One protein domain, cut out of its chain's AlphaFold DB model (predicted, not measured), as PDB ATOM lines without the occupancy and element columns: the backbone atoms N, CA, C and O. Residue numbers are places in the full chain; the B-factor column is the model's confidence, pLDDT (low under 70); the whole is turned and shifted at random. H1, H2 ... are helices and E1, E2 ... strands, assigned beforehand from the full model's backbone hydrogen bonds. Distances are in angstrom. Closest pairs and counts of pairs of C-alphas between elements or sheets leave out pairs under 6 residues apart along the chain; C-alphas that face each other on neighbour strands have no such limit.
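What this domain is: This is residues 108 to 219 and 227 to 245 of the 247 residues of an uncharacterized protein of Henriciella sp (UniProt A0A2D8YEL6). A twisted five-stranded sheet makes the core, with H2 and H4 on one face and H1 and H3 on the other. Beside this compact body, residues 212 to 219 stick out as a free arm. The printed part has 131 residues with four named helices and five named strands, in the order H1, H2, E1, E2, E3, H3, E4, E5, H4; the sheet is mixed, in the order E1, E2, E3, E4, E5. The class is mixed, helices and strands, though only 60 residues are in named elements. The whole is compact, with a radius of gyration of the C-alphas of 14.5 A and spans of 49 by 35 by 32 A.

How they stand to each other: H1, residues 117 to 128, is on the sheet at a height of 7.9 A; its closest C-alpha pair with E3, residues 171 to 177, is Asn 126 and Ile 176, 4.5 A apart. H2, residues 145 to 156, is on the opposite face at a height of 8.6 A, over E3 and along the strands at 12 degrees on the local plane; the closest C-alphas of H2 and E3 are those of Leu 147 and Gly 177, 6.8 A apart. E1, residues 160 to 162, E2, residues 165 to 168, and E3 form a meander, each strand the antiparallel neighbour of the one before; N 160 and O 167 are 2.9 A apart, and N 173 and O 166 are 2.7 A apart, both within hydrogen-bond range. H3, residues 183 to 190, is on the same face as H1, over E4, residues 202 to 206, at a height of 9.4 A. E3, H3 and E4 form a strand-helix-strand unit, parallel neighbour strands with a helix between, whose crossover is right-handed; N 174 and O 202 are 2.8 A apart. E5, residues 233 to 236, is parallel to E4, with N 203 and O 233 2.8 A apart. H4, residues 240 to 244, is on the same face as H2, over E4, and near H2. Every O i to N i+4 pair is within hydrogen-bond range in H1, H2, H3 and H4.

Where its parts are: H1 begins at C-alpha 117 (37.434, -19.898, -43.003) and is 16.5 A long; H2 is 16.1 A, E3 19.6 A and E4 12.3 A. H4 ends at C-alpha 244 (42.453, -28.840, -17.055).

The domain as a whole: Residues 220 to 226 are not printed, and C-alphas 219 and 227 are 20.9 A apart across the cut. The links H1 to H2 and H3 to E4 are long. The pLDDT is under 70 in residues 195 to 196, 211 to 219 and 227 to 231.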
ATOM      1  N   SER A 108      54.271 -29.783 -35.991       88.25
ATOM      2  CA  SER A 108      52.853 -30.047 -36.255       88.25
ATOM      3  C   SER A 108      51.906 -29.224 -35.371       88.25
ATOM      4  O   SER A 108      50.783 -28.944 -35.787       88.25
ATOM      5  N   LEU A 109      52.379 -28.720 -34.222       89.31
ATOM      6  CA  LEU A 109      51.611 -27.857 -33.312       89.31
ATOM      7  C   LEU A 109      51.198 -26.518 -33.958       89.31
ATOM      8  O   LEU A 109      50.309 -25.833 -33.465       89.31
ATOM      9  N   MET A 110      51.821 -26.125 -35.073       90.50
ATOM     10  CA  MET A 110      51.432 -24.937 -35.852       90.50
ATOM     11  C   MET A 110      50.570 -25.271 -37.080       90.50
ATOM     12  O   MET A 110      50.338 -24.401 -37.934       90.50
ATOM     13  N   ASN A 111      50.127 -26.523 -37.213       91.44
ATOM     14  CA  ASN A 111      49.277 -26.941 -38.313       91.44
ATOM     15  C   ASN A 111      47.855 -26.389 -38.133       91.44
ATOM     16  O   ASN A 111      47.230 -26.544 -37.088       91.44
ATOM     17  N   LEU A 112      47.355 -25.740 -39.181       93.62
ATOM     18  CA  LEU A 112      46.017 -25.148 -39.247       93.62
ATOM     19  C   LEU A 112      45.277 -25.628 -40.504       93.62
ATOM     20  O   LEU A 112      44.354 -24.958 -40.966       93.62
ATOM     21  N   ASP A 113      45.737 -26.709 -41.142       89.00
ATOM     22  CA  ASP A 113      45.283 -27.054 -42.488       89.00
ATOM     23  C   ASP A 113      43.835 -27.507 -42.572       89.00
ATOM     24  O   ASP A 113      43.176 -27.194 -43.564       89.00
ATOM     25  N   GLU A 114      43.328 -28.096 -41.495       88.69
ATOM     26  CA  GLU A 114      41.954 -28.582 -41.381       88.69
ATOM     27  C   GLU A 114      40.967 -27.518 -40.870       88.69
ATOM     28  O   GLU A 114      39.761 -27.754 -40.858       88.69
ATOM     29  N   ILE A 115      41.442 -26.324 -40.490       93.81
ATOM     30  CA  ILE A 115      40.572 -25.262 -39.971       93.81
ATOM     31  C   ILE A 115      40.003 -24.433 -41.124       93.81
ATOM     32  O   ILE A 115      40.737 -23.851 -41.933       93.81
ATOM     33  N   ASP A 116      38.677 -24.343 -41.174       94.12
ATOM     34  CA  ASP A 116      37.959 -23.612 -42.207       94.12
ATOM     35  C   ASP A 116      37.948 -22.085 -41.989       94.12
ATOM     36  O   ASP A 116      38.364 -21.537 -40.964       94.12
ATOM     37  N   ASN A 117      37.482 -21.361 -43.007       94.75
ATOM     38  CA  ASN A 117      37.434 -19.898 -43.003       94.75
ATOM     39  C   ASN A 117      36.569 -19.306 -41.872       94.75
ATOM     40  O   ASN A 117      37.045 -18.389 -41.193       94.75
ATOM     41  N   PRO A 118      35.315 -19.761 -41.663       93.75
ATOM     42  CA  PRO A 118      34.487 -19.300 -40.549       93.75
ATOM     43  C   PRO A 118      35.147 -19.511 -39.181       93.75
ATOM     44  O   PRO A 118      35.170 -18.584 -38.365       93.75
ATOM     45  N   SER A 119      35.746 -20.681 -38.956       94.69
ATOM     46  CA  SER A 119      36.424 -21.008 -37.702       94.69
ATOM     47  C   SER A 119      37.665 -20.155 -37.488       94.69
ATOM     48  O   SER A 119      37.842 -19.599 -36.407       94.69
ATOM     49  N   LEU A 120      38.483 -19.948 -38.523       95.25
ATOM     50  CA  LEU A 120      39.644 -19.057 -38.448       95.25
ATOM     51  C   LEU A 120      39.248 -17.600 -38.178       95.25
ATOM     52  O   LEU A 120      39.930 -16.902 -37.425       95.25
ATOM     53  N   TRP A 121      38.142 -17.124 -38.755       93.31
ATOM     54  CA  TRP A 121      37.624 -15.789 -38.451       93.31
ATOM     55  C   TRP A 121      37.199 -15.672 -36.983       93.31
ATOM     56  O   TRP A 121      37.521 -14.688 -36.314       93.31
ATOM     57  N   GLN A 122      36.527 -16.693 -36.456       93.38
ATOM     58  CA  GLN A 122      36.127 -16.722 -35.057       93.38
ATOM     59  C   GLN A 122      37.327 -16.874 -34.106       93.38
ATOM     60  O   GLN A 122      37.360 -16.232 -33.055       93.38
ATOM     61  N   LEU A 123      38.346 -17.641 -34.491       93.81
ATOM     62  CA  LEU A 123      39.606 -17.749 -33.760       93.81
ATOM     63  C   LEU A 123      40.328 -16.397 -33.694       93.81
ATOM     64  O   LEU A 123      40.788 -16.002 -32.626       93.81
ATOM     65  N   ARG A 124      40.348 -15.622 -34.785       94.38
ATOM     66  CA  ARG A 124      40.876 -14.246 -34.759       94.38
ATOM     67  C   ARG A 124      40.133 -13.355 -33.769       94.38
ATOM     68  O   ARG A 124      40.768 -12.630 -33.014       94.38
ATOM     69  N   ARG A 125      38.800 -13.440 -33.714       93.69
ATOM     70  CA  ARG A 125      38.004 -12.704 -32.713       93.69
ATOM     71  C   ARG A 125      38.366 -13.093 -31.287       93.69
ATOM     72  O   ARG A 125      38.471 -12.220 -30.432       93.69
ATOM     73  N   ASN A 126      38.559 -14.389 -31.051       93.50
ATOM     74  CA  ASN A 126      38.985 -14.912 -29.761       93.50
ATOM     75  C   ASN A 126      40.361 -14.349 -29.374       93.50
ATOM     76  O   ASN A 126      40.496 -13.789 -28.289       93.50
ATOM     77  N   ILE A 127      41.341 -14.413 -30.279       94.50
ATOM     78  CA  ILE A 127      42.693 -13.863 -30.090       94.50
ATOM     79  C   ILE A 127      42.650 -12.359 -29.783       94.50
ATOM     80  O   ILE A 127      43.317 -11.896 -28.862       94.50
ATOM     81  N   GLU A 128      41.850 -11.594 -30.529       93.56
ATOM     82  CA  GLU A 128      41.707 -10.145 -30.339       93.56
ATOM     83  C   GLU A 128      40.906  -9.770 -29.079       93.56
ATOM     84  O   GLU A 128      40.852  -8.593 -28.718       93.56
ATOM     85  N   GLY A 129      40.258 -10.736 -28.421       91.75
ATOM     86  CA  GLY A 129      39.380 -10.465 -27.284       91.75
ATOM     87  C   GLY A 129      38.101  -9.717 -27.652       91.75
ATOM     88  O   GLY A 129      37.543  -8.989 -26.820       91.75
ATOM     89  N   ALA A 130      37.653  -9.857 -28.902       91.38
ATOM     90  CA  ALA A 130      36.466  -9.191 -29.420       91.38
ATOM     91  C   ALA A 130      35.205  -9.704 -28.711       91.38
ATOM     92  O   ALA A 130      35.041 -10.905 -28.502       91.38
ATOM     93  N   LEU A 131      34.289  -8.801 -28.357       88.25
ATOM     94  CA  LEU A 131      33.017  -9.170 -27.724       88.25
ATOM     95  C   LEU A 131      32.087  -9.921 -28.703       88.25
ATOM     96  O   LEU A 131      32.287  -9.822 -29.920       88.25
ATOM     97  N   PRO A 132      31.032 -10.623 -28.227       85.06
ATOM     98  CA  PRO A 132      30.130 -11.424 -29.070       85.06
ATOM     99  C   PRO A 132      29.564 -10.732 -30.315       85.06
ATOM    100  O   PRO A 132      29.369 -11.393 -31.332       85.06
ATOM    101  N   ASN A 133      29.391  -9.411 -30.279       85.19
ATOM    102  CA  ASN A 133      28.845  -8.625 -31.392       85.19
ATOM    103  C   ASN A 133      29.895  -7.756 -32.105       85.19
ATOM    104  O   ASN A 133      29.545  -6.852 -32.860       85.19
ATOM    105  N   GLN A 134      31.184  -7.992 -31.851       89.88
ATOM    106  CA  GLN A 134      32.284  -7.238 -32.447       89.88
ATOM    107  C   GLN A 134      33.077  -8.109 -33.428       89.88
ATOM    108  O   GLN A 134      33.435  -9.239 -33.081       89.88
ATOM    109  N   PRO A 135      33.373  -7.608 -34.641       91.44
ATOM    110  CA  PRO A 135      34.217  -8.321 -35.592       91.44
ATOM    111  C   PRO A 135      35.689  -8.290 -35.161       91.44
ATOM    112  O   PRO A 135      36.091  -7.442 -34.367       91.44
ATOM    113  N   ALA A 136      36.500  -9.181 -35.734       92.12
ATOM    114  CA  ALA A 136      37.955  -9.040 -35.719       92.12
ATOM    115  C   ALA A 136      38.338  -7.830 -36.585       92.12
ATOM    116  O   ALA A 136      37.892  -7.731 -37.732       92.12
ATOM    117  N   GLN A 137      39.123  -6.905 -36.039       92.12
ATOM    118  CA  GLN A 137      39.438  -5.619 -36.670       92.12
ATOM    119  C   GLN A 137      40.923  -5.459 -36.976       92.12
ATOM    120  O   GLN A 137      41.285  -4.650 -37.832       92.12
ATOM    121  N   ARG A 138      41.801  -6.200 -36.296       91.38
ATOM    122  CA  ARG A 138      43.239  -5.973 -36.429       91.38
ATOM    123  C   ARG A 138      43.802  -6.651 -37.669       91.38
ATOM    124  O   ARG A 138      43.472  -7.792 -37.984       91.38
ATOM    125  N   HIS A 139      44.687  -5.938 -38.358       90.12
ATOM    126  CA  HIS A 139      45.418  -6.468 -39.510       90.12
ATOM    127  C   HIS A 139      46.624  -7.312 -39.073       90.12
ATOM    128  O   HIS A 139      47.014  -8.236 -39.777       90.12
ATOM    129  N   GLU A 140      47.156  -7.027 -37.887       89.75
ATOM    130  CA  GLU A 140      48.275  -7.734 -37.267       89.75
ATOM    131  C   GLU A 140      47.881  -8.174 -35.850       89.75
ATOM    132  O   GLU A 140      47.076  -7.494 -35.193       89.75
ATOM    133  N   PRO A 141      48.380  -9.323 -35.373       88.06
ATOM    134  CA  PRO A 141      48.129  -9.756 -34.010       88.06
ATOM    135  C   PRO A 141      48.770  -8.825 -32.989       88.06
ATOM    136  O   PRO A 141      49.790  -8.188 -33.237       88.06
ATOM    137  N   ILE A 142      48.160  -8.756 -31.805       82.75
ATOM    138  CA  ILE A 142      48.806  -8.146 -30.642       82.75
ATOM    139  C   ILE A 142      49.988  -9.040 -30.254       82.75
ATOM    140  O   ILE A 142      49.845 -10.263 -30.230       82.75
ATOM    141  N   GLU A 143      51.127  -8.442 -29.903       78.62
ATOM    142  CA  GLU A 143      52.222  -9.171 -29.262       78.62
ATOM    143  C   GLU A 143      51.775  -9.669 -27.880       78.62
ATOM    144  O   GLU A 143      51.859  -8.974 -26.870       78.62
ATOM    145  N   ALA A 144      51.239 -10.885 -27.855       80.19
ATOM    146  CA  ALA A 144      50.742 -11.554 -26.663       80.19
ATOM    147  C   ALA A 144      51.352 -12.963 -26.598       80.19
ATOM    148  O   ALA A 144      50.658 -13.944 -26.884       80.19
ATOM    149  N   PRO A 145      52.649 -13.094 -26.248       87.50
ATOM    150  CA  PRO A 145      53.343 -14.382 -26.263       87.50
ATOM    151  C   PRO A 145      52.674 -15.415 -25.352       87.50
ATOM    152  O   PRO A 145      52.628 -16.588 -25.708       87.50
ATOM    153  N   VAL A 146      52.071 -14.975 -24.240       93.12
ATOM    154  CA  VAL A 146      51.297 -15.836 -23.330       93.12
ATOM    155  C   VAL A 146      50.118 -16.495 -24.053       93.12
ATOM    156  O   VAL A 146      49.871 -17.677 -23.865       93.12
ATOM    157  N   LEU A 147      49.420 -15.781 -24.943       95.00
ATOM    158  CA  LEU A 147      48.275 -16.342 -25.666       95.00
ATOM    159  C   LEU A 147      48.702 -17.465 -26.611       95.00
ATOM    160  O   LEU A 147      48.091 -18.532 -26.616       95.00
ATOM    161  N   GLY A 148      49.778 -17.244 -27.369       95.06
ATOM    162  CA  GLY A 148      50.378 -18.296 -28.184       95.06
ATOM    163  C   GLY A 148      50.878 -19.466 -27.338       95.06
ATOM    164  O   GLY A 148      50.655 -20.616 -27.701       95.06
ATOM    165  N   PHE A 149      51.526 -19.179 -26.206       95.00
ATOM    166  CA  PHE A 149      52.080 -20.188 -25.304       95.00
ATOM    167  C   PHE A 149      50.994 -21.120 -24.757       95.00
ATOM    168  O   PHE A 149      51.152 -22.331 -24.851       95.00
ATOM    169  N   ILE A 150      49.872 -20.577 -24.270       96.12
ATOM    170  CA  ILE A 150      48.745 -21.374 -23.758       96.12
ATOM    171  C   ILE A 150      48.196 -22.304 -24.843       96.12
ATOM    172  O   ILE A 150      47.995 -23.489 -24.592       96.12
ATOM    173  N   ILE A 151      47.997 -21.804 -26.068       96.12
ATOM    174  CA  ILE A 151      47.512 -22.641 -27.177       96.12
ATOM    175  C   ILE A 151      48.507 -23.768 -27.483       96.12
ATOM    176  O   ILE A 151      48.104 -24.921 -27.597       96.12
ATOM    177  N   ILE A 152      49.805 -23.457 -27.574       95.69
ATOM    178  CA  ILE A 152      50.846 -24.467 -27.813       95.69
ATOM    179  C   ILE A 152      50.899 -25.489 -26.677       95.69
ATOM    180  O   ILE A 152      51.020 -26.679 -26.948       95.69
ATOM    181  N   ARG A 153      50.761 -25.054 -25.420       94.81
ATOM    182  CA  ARG A 153      50.751 -25.933 -24.248       94.81
ATOM    183  C   ARG A 153      49.590 -26.925 -24.290       94.81
ATOM    184  O   ARG A 153      49.808 -28.105 -24.034       94.81
ATOM    185  N   LEU A 154      48.395 -26.468 -24.668       95.81
ATOM    186  CA  LEU A 154      47.226 -27.331 -24.859       95.81
ATOM    187  C   LEU A 154      47.446 -28.340 -25.989       95.81
ATOM    188  O   LEU A 154      47.200 -29.529 -25.805       95.81
ATOM    189  N   LEU A 155      47.939 -27.885 -27.144       95.12
ATOM    190  CA  LEU A 155      48.228 -28.767 -28.279       95.12
ATOM    191  C   LEU A 155      49.305 -29.807 -27.923       95.12
ATOM    192  O   LEU A 155      49.162 -30.981 -28.250       95.12
ATOM    193  N   ALA A 156      50.346 -29.408 -27.187       93.94
ATOM    194  CA  ALA A 156      51.388 -30.312 -26.700       93.94
ATOM    195  C   ALA A 156      50.867 -31.318 -25.656       93.94
ATOM    196  O   ALA A 156      51.393 -32.424 -25.563       93.94
ATOM    197  N   ALA A 157      49.815 -30.966 -24.912       93.56
ATOM    198  CA  ALA A 157      49.094 -31.873 -24.019       93.56
ATOM    199  C   ALA A 157      48.128 -32.824 -24.759       93.56
ATOM    200  O   ALA A 157      47.419 -33.595 -24.121       93.56
ATOM    201  N   GLY A 158      48.097 -32.791 -26.097       93.81
ATOM    202  CA  GLY A 158      47.257 -33.661 -26.922       93.81
ATOM    203  C   GLY A 158      45.927 -33.044 -27.345       93.81
ATOM    204  O   GLY A 158      45.088 -33.750 -27.907       93.81
ATOM    205  N   ALA A 159      45.713 -31.744 -27.111       95.25
ATOM    206  CA  ALA A 159      44.544 -31.071 -27.658       95.25
ATOM    207  C   ALA A 159      44.618 -31.004 -29.193       95.25
ATOM    208  O   ALA A 159      45.692 -30.902 -29.784       95.25
ATOM    209  N   THR A 160      43.459 -31.004 -29.842       94.81
ATOM    210  CA  THR A 160      43.327 -30.864 -31.300       94.81
ATOM    211  C   THR A 160      42.396 -29.708 -31.640       94.81
ATOM    212  O   THR A 160      41.562 -29.313 -30.828       94.81
ATOM    213  N   TRP A 161      42.545 -29.128 -32.828       93.88
ATOM    214  CA  TRP A 161      41.633 -28.083 -33.288       93.88
ATOM    215  C   TRP A 161      40.261 -28.677 -33.618       93.88
ATOM    216  O   TRP A 161      40.172 -29.600 -34.420       93.88
ATOM    217  N   ASP A 162      39.200 -28.096 -33.055       92.75
ATOM    218  CA  ASP A 162      37.820 -28.323 -33.487       92.75
ATOM    219  C   ASP A 162      37.156 -26.971 -33.769       92.75
ATOM    220  O   ASP A 162      36.709 -26.242 -32.875       92.75
ATOM    221  N   GLY A 163      37.196 -26.576 -35.041       91.19
ATOM    222  CA  GLY A 163      36.795 -25.245 -35.474       91.19
ATOM    223  C   GLY A 163      37.560 -24.139 -34.720       91.19
ATOM    224  O   GLY A 163      38.788 -24.078 -34.812       91.19
ATOM    225  N   PRO A 164      36.874 -23.207 -34.023       92.06
ATOM    226  CA  PRO A 164      37.524 -22.134 -33.268       92.06
ATOM    227  C   PRO A 164      37.935 -22.529 -31.840       92.06
ATOM    228  O   PRO A 164      38.395 -21.660 -31.088       92.06
ATOM    229  N   LEU A 165      37.707 -23.784 -31.445       94.38
ATOM    230  CA  LEU A 165      37.985 -24.328 -30.118       94.38
ATOM    231  C   LEU A 165      39.123 -25.351 -30.188       94.38
ATOM    232  O   LEU A 165      39.498 -25.835 -31.256       94.38
ATOM    233  N   LEU A 166      39.665 -25.679 -29.021       95.00
ATOM    234  CA  LEU A 166      40.559 -26.811 -28.831       95.00
ATOM    235  C   LEU A 166      39.788 -27.912 -28.116       95.00
ATOM    236  O   LEU A 166      39.117 -27.647 -27.122       95.00
ATOM    237  N   LYS A 167      39.891 -29.141 -28.603       95.25
ATOM    238  CA  LYS A 167      39.341 -30.317 -27.943       95.25
ATOM    239  C   LYS A 167      40.463 -31.067 -27.240       95.25
ATOM    240  O   LYS A 167      41.388 -31.530 -27.906       95.25
ATOM    241  N   LEU A 168      40.370 -31.190 -25.920       95.38
ATOM    242  CA  LEU A 168      41.254 -32.013 -25.097       95.38
ATOM    243  C   LEU A 168      40.393 -33.074 -24.414       95.38
ATOM    244  O   LEU A 168      39.510 -32.732 -23.627       95.38
ATOM    245  N   GLU A 169      40.626 -34.342 -24.752       91.88
ATOM    246  CA  GLU A 169      39.749 -35.455 -24.363       91.88
ATOM    247  C   GLU A 169      38.296 -35.182 -24.799       91.88
ATOM    248  O   GLU A 169      38.047 -34.985 -25.990       91.88
ATOM    249  N   ASP A 170      37.347 -35.124 -23.863       90.38
ATOM    250  CA  ASP A 170      35.937 -34.813 -24.121       90.38
ATOM    251  C   ASP A 170      35.561 -33.354 -23.807       90.38
ATOM    252  O   ASP A 170      34.380 -33.011 -23.837       90.38
ATOM    253  N   ARG A 171      36.545 -32.483 -23.533       93.31
ATOM    254  CA  ARG A 171      36.314 -31.073 -23.184       93.31
ATOM    255  C   ARG A 171      36.642 -30.126 -24.332       93.31
ATOM    256  O   ARG A 171      37.714 -30.197 -24.937       93.31
ATOM    257  N   PHE A 172      35.745 -29.175 -24.565       94.31
ATOM    258  CA  PHE A 172      35.932 -28.049 -25.469       94.31
ATOM    259  C   PHE A 172      36.487 -26.837 -24.731       94.31
ATOM    260  O   PHE A 172      35.879 -26.292 -23.809       94.31
ATOM    261  N   ILE A 173      37.639 -26.369 -25.189       95.69
ATOM    262  CA  ILE A 173      38.395 -25.284 -24.586       95.69
ATOM    263  C   ILE A 173      38.411 -24.103 -25.549       95.69
ATOM    264  O   ILE A 173      38.849 -24.200 -26.698       95.69
ATOM    265  N   ARG A 174      37.965 -22.946 -25.065       94.88
ATOM    266  CA  ARG A 174      38.076 -21.674 -25.774       94.88
ATOM    267  C   ARG A 174      39.198 -20.849 -25.166       94.88
ATOM    268  O   ARG A 174      39.150 -20.519 -23.989       94.88
ATOM    269  N   VAL A 175      40.166 -20.435 -25.972       95.44
ATOM    270  CA  VAL A 175      41.207 -19.493 -25.536       95.44
ATOM    271  C   VAL A 175      40.867 -18.111 -26.073       95.44
ATOM    272  O   VAL A 175      40.715 -17.952 -27.284       95.44
ATOM    273  N   ILE A 176      40.725 -17.115 -25.199       94.44
ATOM    274  CA  ILE A 176      40.420 -15.731 -25.587       94.44
ATOM    275  C   ILE A 176      41.435 -14.755 -25.000       94.44
ATOM    276  O   ILE A 176      41.838 -14.882 -23.848       94.44
ATOM    277  N   GLY A 177      41.822 -13.743 -25.774       94.31
ATOM    278  CA  GLY A 177      42.590 -12.613 -25.265       94.31
ATOM    279  C   GLY A 177      41.708 -11.727 -24.388       94.31
ATOM    280  O   GLY A 177      40.629 -11.312 -24.802       94.31
ATOM    281  N   ALA A 178      42.145 -11.424 -23.171       90.56
ATOM    282  CA  ALA A 178      41.388 -10.580 -22.247       90.56
ATOM    283  C   ALA A 178      41.992  -9.180 -22.065       90.56
ATOM    284  O   ALA A 178      41.284  -8.276 -21.626       90.56
ATOM    285  N   SER A 179      43.266  -8.984 -22.428       82.06
ATOM    286  CA  SER A 179      43.961  -7.683 -22.425       82.06
ATOM    287  C   SER A 179      43.739  -6.856 -21.145       82.06
ATOM    288  O   SER A 179      43.406  -5.674 -21.219       82.06
ATOM    289  N   GLY A 180      43.897  -7.471 -19.968       80.50
ATOM    290  CA  GLY A 180      43.798  -6.790 -18.671       80.50
ATOM    291  C   GLY A 180      42.383  -6.637 -18.104       80.50
ATOM    292  O   GLY A 180      42.213  -5.972 -17.086       80.50
ATOM    293  N   LYS A 181      41.359  -7.233 -18.730       86.81
ATOM    294  CA  LYS A 181      39.998  -7.299 -18.167       86.81
ATOM    295  C   LYS A 181      39.934  -8.261 -16.976       86.81
ATOM    296  O   LYS A 181      40.735  -9.189 -16.876       86.81
ATOM    297  N   PHE A 182      38.942  -8.093 -16.105       87.69
ATOM    298  CA  PHE A 182      38.638  -9.114 -15.107       87.69
ATOM    299  C   PHE A 182      37.866 -10.282 -15.725       87.69
ATOM    300  O   PHE A 182      37.042 -10.088 -16.622       87.69
ATOM    301  N   VAL A 183      38.095 -11.493 -15.210       88.50
ATOM    302  CA  VAL A 183      37.425 -12.712 -15.697       88.50
ATOM    303  C   VAL A 183      35.896 -12.595 -15.611       88.50
ATOM    304  O   VAL A 183      35.211 -12.863 -16.593       88.50
ATOM    305  N   HIS A 184      35.363 -12.105 -14.487       86.50
ATOM    306  CA  HIS A 184      33.915 -11.968 -14.270       86.50
ATOM    307  C   HIS A 184      33.243 -10.966 -15.227       86.50
ATOM    308  O   HIS A 184      32.106 -11.172 -15.651       86.50
ATOM    309  N   ASP A 185      33.935  -9.885 -15.604       86.94
ATOM    310  CA  ASP A 185      33.421  -8.921 -16.584       86.94
ATOM    311  C   ASP A 185      33.323  -9.551 -17.974       86.94
ATOM    312  O   ASP A 185      32.381  -9.293 -18.734       86.94
ATOM    313  N   LEU A 186      34.303 -10.392 -18.308       87.44
ATOM    314  CA  LEU A 186      34.341 -11.113 -19.568       87.44
ATOM    315  C   LEU A 186      33.227 -12.159 -19.616       87.44
ATOM    316  O   LEU A 186      32.424 -12.132 -20.543       87.44
ATOM    317  N   GLU A 187      33.107 -12.989 -18.582       88.44
ATOM    318  CA  GLU A 187      32.018 -13.957 -18.423       88.44
ATOM    319  C   GLU A 187      30.645 -13.287 -18.572       88.44
ATOM    320  O   GLU A 187      29.828 -13.696 -19.402       88.44
ATOM    321  N   LYS A 188      30.416 -12.172 -17.866       86.62
ATOM    322  CA  LYS A 188      29.178 -11.390 -17.977       86.62
ATOM    323  C   LYS A 188      28.928 -10.881 -19.396       86.62
ATOM    324  O   LYS A 188      27.787 -10.893 -19.852       86.62
ATOM    325  N   SER A 189      29.973 -10.451 -20.101       86.06
ATOM    326  CA  SER A 189      29.874  -9.965 -21.485       86.06
ATOM    327  C   SER A 189      29.533 -11.070 -22.490       86.06
ATOM    328  O   SER A 189      28.995 -10.781 -23.559       86.06
ATOM    329  N   TYR A 190      29.854 -12.323 -22.161       84.25
ATOM    330  CA  TYR A 190      29.501 -13.508 -22.942       84.25
ATOM    331  C   TYR A 190      28.193 -14.167 -22.483       84.25
ATOM    332  O   TYR A 190      27.639 -14.996 -23.209       84.25
ATOM    333  N   SER A 191      27.660 -13.773 -21.324       81.88
ATOM    334  CA  SER A 191      26.397 -14.284 -20.797       81.88
ATOM    335  C   SER A 191      25.240 -14.007 -21.760       81.88
ATOM    336  O   SER A 191      25.023 -12.878 -22.199       81.88
ATOM    337  N   GLY A 192      24.496 -15.057 -22.113       73.00
ATOM    338  CA  GLY A 192      23.372 -14.973 -23.051       73.00
ATOM    339  C   GLY A 192      23.771 -14.838 -24.525       73.00
ATOM    340  O   GLY A 192      22.887 -14.738 -25.374       73.00
ATOM    341  N   SER A 193      25.068 -14.858 -24.851       75.25
ATOM    342  CA  SER A 193      25.516 -14.991 -26.239       75.25
ATOM    343  C   SER A 193      25.458 -16.453 -26.689       75.25
ATOM    344  O   SER A 193      25.738 -17.362 -25.910       75.25
ATOM    345  N   VAL A 194      25.082 -16.683 -27.949       74.38
ATOM    346  CA  VAL A 194      25.114 -18.023 -28.549       74.38
ATOM    347  C   VAL A 194      26.550 -18.315 -28.988       74.38
ATOM    348  O   VAL A 194      27.103 -17.531 -29.770       74.38
ATOM    349  N   PRO A 195      27.174 -19.407 -28.510       68.81
ATOM    350  CA  PRO A 195      28.493 -19.801 -28.972       68.81
ATOM    351  C   PRO A 195      28.484 -20.072 -30.483       68.81
ATOM    352  O   PRO A 195      27.532 -20.653 -31.009       68.81
ATOM    353  N   PRO A 196      29.532 -19.665 -31.209       62.81
ATOM    354  CA  PRO A 196      29.690 -19.990 -32.618       62.81
ATOM    355  C   PRO A 196      30.130 -21.457 -32.741       62.81
ATOM    356  O   PRO A 196      31.319 -21.741 -32.844       62.81
ATOM    357  N   GLY A 197      29.167 -22.380 -32.682       70.81
ATOM    358  CA  GLY A 197      29.400 -23.826 -32.715       70.81
ATOM    359  C   GLY A 197      29.089 -24.490 -31.376       70.81
ATOM    360  O   GLY A 197      28.022 -24.255 -30.806       70.81
ATOM    361  N   ALA A 198      30.006 -25.328 -30.889       77.88
ATOM    362  CA  ALA A 198      29.884 -25.960 -29.581       77.88
ATOM    363  C   ALA A 198      30.039 -24.933 -28.446       77.88
ATOM    364  O   ALA A 198      30.815 -23.975 -28.541       77.88
ATOM    365  N   SER A 199      29.301 -25.140 -27.356       84.94
ATOM    366  CA  SER A 199      29.547 -24.418 -26.110       84.94
ATOM    367  C   SER A 199      30.877 -24.895 -25.528       84.94
ATOM    368  O   SER A 199      31.038 -26.101 -25.366       84.94
ATOM    369  N   PRO A 200      31.828 -23.998 -25.220       90.25
ATOM    370  CA  PRO A 200      33.044 -24.413 -24.541       90.25
ATOM    371  C   PRO A 200      32.719 -24.849 -23.112       90.25
ATOM    372  O   PRO A 200      31.961 -24.162 -22.426       90.25
ATOM    373  N   ASP A 201      33.330 -25.941 -22.665       92.19
ATOM    374  CA  ASP A 201      33.308 -26.381 -21.268       92.19
ATOM    375  C   ASP A 201      34.208 -25.491 -20.410       92.19
ATOM    376  O   ASP A 201      33.876 -25.185 -19.267       92.19
ATOM    377  N   VAL A 202      35.326 -25.028 -20.985       93.19
ATOM    378  CA  VAL A 202      36.280 -24.124 -20.333       93.19
ATOM    379  C   VAL A 202      36.630 -22.963 -21.260       93.19
ATOM    380  O   VAL A 202      36.950 -23.152 -22.433       93.19
ATOM    381  N   THR A 203      36.604 -21.738 -20.737       94.00
ATOM    382  CA  THR A 203      37.119 -20.546 -21.415       94.00
ATOM    383  C   THR A 203      38.312 -19.976 -20.655       94.00
ATOM    384  O   THR A 203      38.167 -19.438 -19.559       94.00
ATOM    385  N   ILE A 204      39.493 -20.042 -21.266       95.38
ATOM    386  CA  ILE A 204      40.727 -19.467 -20.730       95.38
ATOM    387  C   ILE A 204      40.827 -18.013 -21.192       95.38
ATOM    388  O   ILE A 204      41.005 -17.728 -22.380       95.38
ATOM    389  N   ALA A 205      40.711 -17.088 -20.246       94.94
ATOM    390  CA  ALA A 205      40.820 -15.654 -20.462       94.94
ATOM    391  C   ALA A 205      42.276 -15.200 -20.267       94.94
ATOM    392  O   ALA A 205      42.694 -14.841 -19.168       94.94
ATOM    393  N   VAL A 206      43.057 -15.219 -21.346       94.69
ATOM    394  CA  VAL A 206      44.500 -14.958 -21.297       94.69
ATOM    395  C   VAL A 206      44.795 -13.482 -21.056       94.69
ATOM    396  O   VAL A 206      44.344 -12.605 -21.803       94.69
ATOM    397  N   GLY A 207      45.599 -13.206 -20.030       90.56
ATOM    398  CA  GLY A 207      45.912 -11.852 -19.589       90.56
ATOM    399  C   GLY A 207      44.755 -11.196 -18.840       90.56
ATOM    400  O   GLY A 207      44.705  -9.966 -18.768       90.56
ATOM    401  N   ALA A 208      43.803 -11.988 -18.338       90.94
ATOM    402  CA  ALA A 208      42.776 -11.509 -17.426       90.94
ATOM    403  C   ALA A 208      43.298 -11.479 -15.986       90.94
ATOM    404  O   ALA A 208      44.180 -12.246 -15.606       90.94
ATOM    405  N   ALA A 209      42.710 -10.616 -15.164       85.38
ATOM    406  CA  ALA A 209      42.929 -10.636 -13.724       85.38
ATOM    407  C   ALA A 209      41.780 -11.357 -13.002       85.38
ATOM    408  O   ALA A 209      40.600 -11.150 -13.310       85.38
ATOM    409  N   GLN A 210      42.121 -12.151 -11.987       80.56
ATOM    410  CA  GLN A 210      41.166 -12.610 -10.981       80.56
ATOM    411  C   GLN A 210      40.920 -11.452 -10.004       80.56
ATOM    412  O   GLN A 210      41.875 -10.871  -9.486       80.56
ATOM    413  N   ASN A 211      39.659 -11.111  -9.728       66.88
ATOM    414  CA  ASN A 211      39.340 -10.237  -8.601       66.88
ATOM    415  C   ASN A 211      38.871 -11.129  -7.449       66.88
ATOM    416  O   ASN A 211      37.758 -11.652  -7.490       66.88
ATOM    417  N   PHE A 212      39.730 -11.348  -6.452       56.16
ATOM    418  CA  PHE A 212      39.363 -12.071  -5.236       56.16
ATOM    419  C   PHE A 212      38.491 -11.156  -4.373       56.16
ATOM    420  O   PHE A 212      38.978 -10.495  -3.457       56.16
ATOM    421  N   LEU A 213      37.195 -11.071  -4.677       51.34
ATOM    422  CA  LEU A 213      36.261 -10.553  -3.685       51.34
ATOM    423  C   LEU A 213      36.192 -11.577  -2.541       51.34
ATOM    424  O   LEU A 213      36.023 -12.767  -2.818       51.34
ATOM    425  N   PRO A 214      36.345 -11.153  -1.271       40.25
ATOM    426  CA  PRO A 214      36.212 -12.051  -0.136       40.25
ATOM    427  C   PRO A 214      34.866 -12.792  -0.195       40.25
ATOM    428  O   PRO A 214      33.846 -12.158  -0.492       40.25
ATOM    429  N   PRO A 215      34.839 -14.103   0.106       46.66
ATOM    430  CA  PRO A 215      33.643 -14.943  -0.013       46.66
ATOM    431  C   PRO A 215      32.446 -14.434   0.810       46.66
ATOM    432  O   PRO A 215      31.304 -14.763   0.506       46.66
ATOM    433  N   ASP A 216      32.683 -13.557   1.788       45.41
ATOM    434  CA  ASP A 216      31.646 -12.970   2.639       45.41
ATOM    435  C   ASP A 216      30.748 -11.927   1.942       45.41
ATOM    436  O   ASP A 216      29.709 -11.559   2.492       45.41
ATOM    437  N   ILE A 217      31.101 -11.445   0.740       48.28
ATOM    438  CA  ILE A 217      30.332 -10.400   0.027       48.28
ATOM    439  C   ILE A 217      29.523 -10.965  -1.158       48.28
ATOM    440  O   ILE A 217      28.519 -10.373  -1.558       48.28
ATOM    441  N   ALA A 218      29.886 -12.133  -1.690       40.50
ATOM    442  CA  ALA A 218      29.226 -12.728  -2.850       40.50
ATOM    443  C   ALA A 218      28.360 -13.932  -2.445       40.50
ATOM    444  O   ALA A 218      28.741 -15.083  -2.624       40.50
ATOM    445  N   ARG A 219      27.151 -13.677  -1.928       39.62
ATOM    446  CA  ARG A 219      26.105 -14.711  -1.951       39.62
ATOM    447  C   ARG A 219      25.602 -14.843  -3.385       39.62
ATOM    448  O   ARG A 219      24.856 -13.984  -3.850       39.62
ATOM    449  N   VAL A 227      16.222 -23.243 -17.944       35.72
ATOM    450  CA  VAL A 227      17.381 -23.939 -18.541       35.72
ATOM    451  C   VAL A 227      18.220 -22.999 -19.412       35.72
ATOM    452  O   VAL A 227      17.958 -22.808 -20.600       35.72
ATOM    453  N   ARG A 228      19.228 -22.379 -18.798       41.00
ATOM    454  CA  ARG A 228      20.305 -21.718 -19.522       41.00
ATOM    455  C   ARG A 228      21.255 -22.836 -19.935       41.00
ATOM    456  O   ARG A 228      21.505 -23.713 -19.105       41.00
ATOM    457  N   PRO A 229      21.784 -22.854 -21.169       41.16
ATOM    458  CA  PRO A 229      22.940 -23.696 -21.435       41.16
ATOM    459  C   PRO A 229      23.992 -23.326 -20.387       41.16
ATOM    460  O   PRO A 229      24.264 -22.136 -20.203       41.16
ATOM    461  N   ALA A 230      24.478 -24.319 -19.637       48.28
ATOM    462  CA  ALA A 230      25.502 -24.107 -18.626       48.28
ATOM    463  C   ALA A 230      26.648 -23.335 -19.290       48.28
ATOM    464  O   ALA A 230      27.206 -23.783 -20.291       48.28
ATOM    465  N   SER A 231      26.918 -22.121 -18.813       61.94
ATOM    466  CA  SER A 231      28.088 -21.383 -19.262       61.94
ATOM    467  C   SER A 231      29.301 -22.160 -18.775       61.94
ATOM    468  O   SER A 231      29.418 -22.392 -17.573       61.94
ATOM    469  N   GLY A 232      30.162 -22.589 -19.699       73.81
ATOM    470  CA  GLY A 232      31.420 -23.232 -19.343       73.81
ATOM    471  C   GLY A 232      32.228 -22.388 -18.363       73.81
ATOM    472  O   GLY A 232      32.081 -21.164 -18.297       73.81
ATOM    473  N   GLN A 233      33.084 -23.051 -17.597       89.88
ATOM    474  CA  GLN A 233      33.902 -22.427 -16.568       89.88
ATOM    475  C   GLN A 233      34.880 -21.425 -17.190       89.88
ATOM    476  O   GLN A 233      35.589 -21.742 -18.142       89.88
ATOM    477  N   PHE A 234      34.961 -20.217 -16.635       91.00
ATOM    478  CA  PHE A 234      36.002 -19.257 -16.996       91.00
ATOM    479  C   PHE A 234      37.188 -19.357 -16.029       91.00
ATOM    480  O   PHE A 234      36.998 -19.421 -14.814       91.00
ATOM    481  N   CYS A 235      38.412 -19.322 -16.554       92.44
ATOM    482  CA  CYS A 235      39.641 -19.280 -15.755       92.44
ATOM    483  C   CYS A 235      40.683 -18.334 -16.370       92.44
ATOM    484  O   CYS A 235      40.544 -17.892 -17.515       92.44
ATOM    485  N   THR A 236      41.728 -18.002 -15.610       93.81
ATOM    486  CA  THR A 236      42.862 -17.209 -16.114       93.81
ATOM    487  C   THR A 236      43.917 -18.094 -16.779       93.81
ATOM    488  O   THR A 236      43.882 -19.320 -16.672       93.81
ATOM    489  N   ASP A 237      44.903 -17.468 -17.424       91.44
ATOM    490  CA  ASP A 237      46.131 -18.123 -17.891       91.44
ATOM    491  C   ASP A 237      47.017 -18.686 -16.766       91.44
ATOM    492  O   ASP A 237      47.955 -19.416 -17.063       91.44
ATOM    493  N   ARG A 238      46.737 -18.383 -15.490       90.25
ATOM    494  CA  ARG A 238      47.496 -18.919 -14.346       90.25
ATOM    495  C   ARG A 238      46.904 -20.201 -13.776       90.25
ATOM    496  O   ARG A 238      47.649 -21.025 -13.265       90.25
ATOM    497  N   ASP A 239      45.589 -20.356 -13.882       90.75
ATOM    498  CA  ASP A 239      44.859 -21.439 -13.213       90.75
ATOM    499  C   ASP A 239      44.492 -22.573 -14.186       90.75
ATOM    500  O   ASP A 239      43.970 -23.608 -13.780       90.75
ATOM    501  N   PHE A 240      44.730 -22.385 -15.491       92.06
ATOM    502  CA  PHE A 240      44.234 -23.305 -16.517       92.06
ATOM    503  C   PHE A 240      44.821 -24.719 -16.415       92.06
ATOM    504  O   PHE A 240      44.109 -25.666 -16.729       92.06
ATOM    505  N   GLU A 241      46.078 -24.881 -15.984       90.38
ATOM    506  CA  GLU A 241      46.695 -26.208 -15.820       90.38
ATOM    507  C   GLU A 241      46.008 -26.999 -14.702       90.38
ATOM    508  O   GLU A 241      45.733 -28.179 -14.882       90.38
ATOM    509  N   GLU A 242      45.637 -26.342 -13.598       90.56
ATOM    510  CA  GLU A 242      44.873 -26.965 -12.510       90.56
ATOM    511  C   GLU A 242      43.450 -27.314 -12.965       90.56
ATOM    512  O   GLU A 242      43.002 -28.442 -12.782       90.56
ATOM    513  N   VAL A 243      42.759 -26.379 -13.630       89.69
ATOM    514  CA  VAL A 243      41.389 -26.590 -14.140       89.69
ATOM    515  C   VAL A 243      41.332 -27.711 -15.183       89.69
ATOM    516  O   VAL A 243      40.341 -28.440 -15.281       89.69
ATOM    517  N   LEU A 244      42.380 -27.843 -15.994       90.69
ATOM    518  CA  LEU A 244      42.453 -28.840 -17.055       90.69
ATOM    519  C   LEU A 244      43.217 -30.104 -16.664       90.69
ATOM    520  O   LEU A 244      43.252 -31.023 -17.477       90.69
ATOM    521  N   GLU A 245      43.756 -30.185 -15.448       90.06
ATOM    522  CA  GLU A 245      44.566 -31.315 -14.969       90.06
ATOM    523  C   GLU A 245      45.761 -31.626 -15.899       90.06
ATOM    524  O   GLU A 245      46.129 -32.780 -16.120       90.06
TER     525      GLU A 245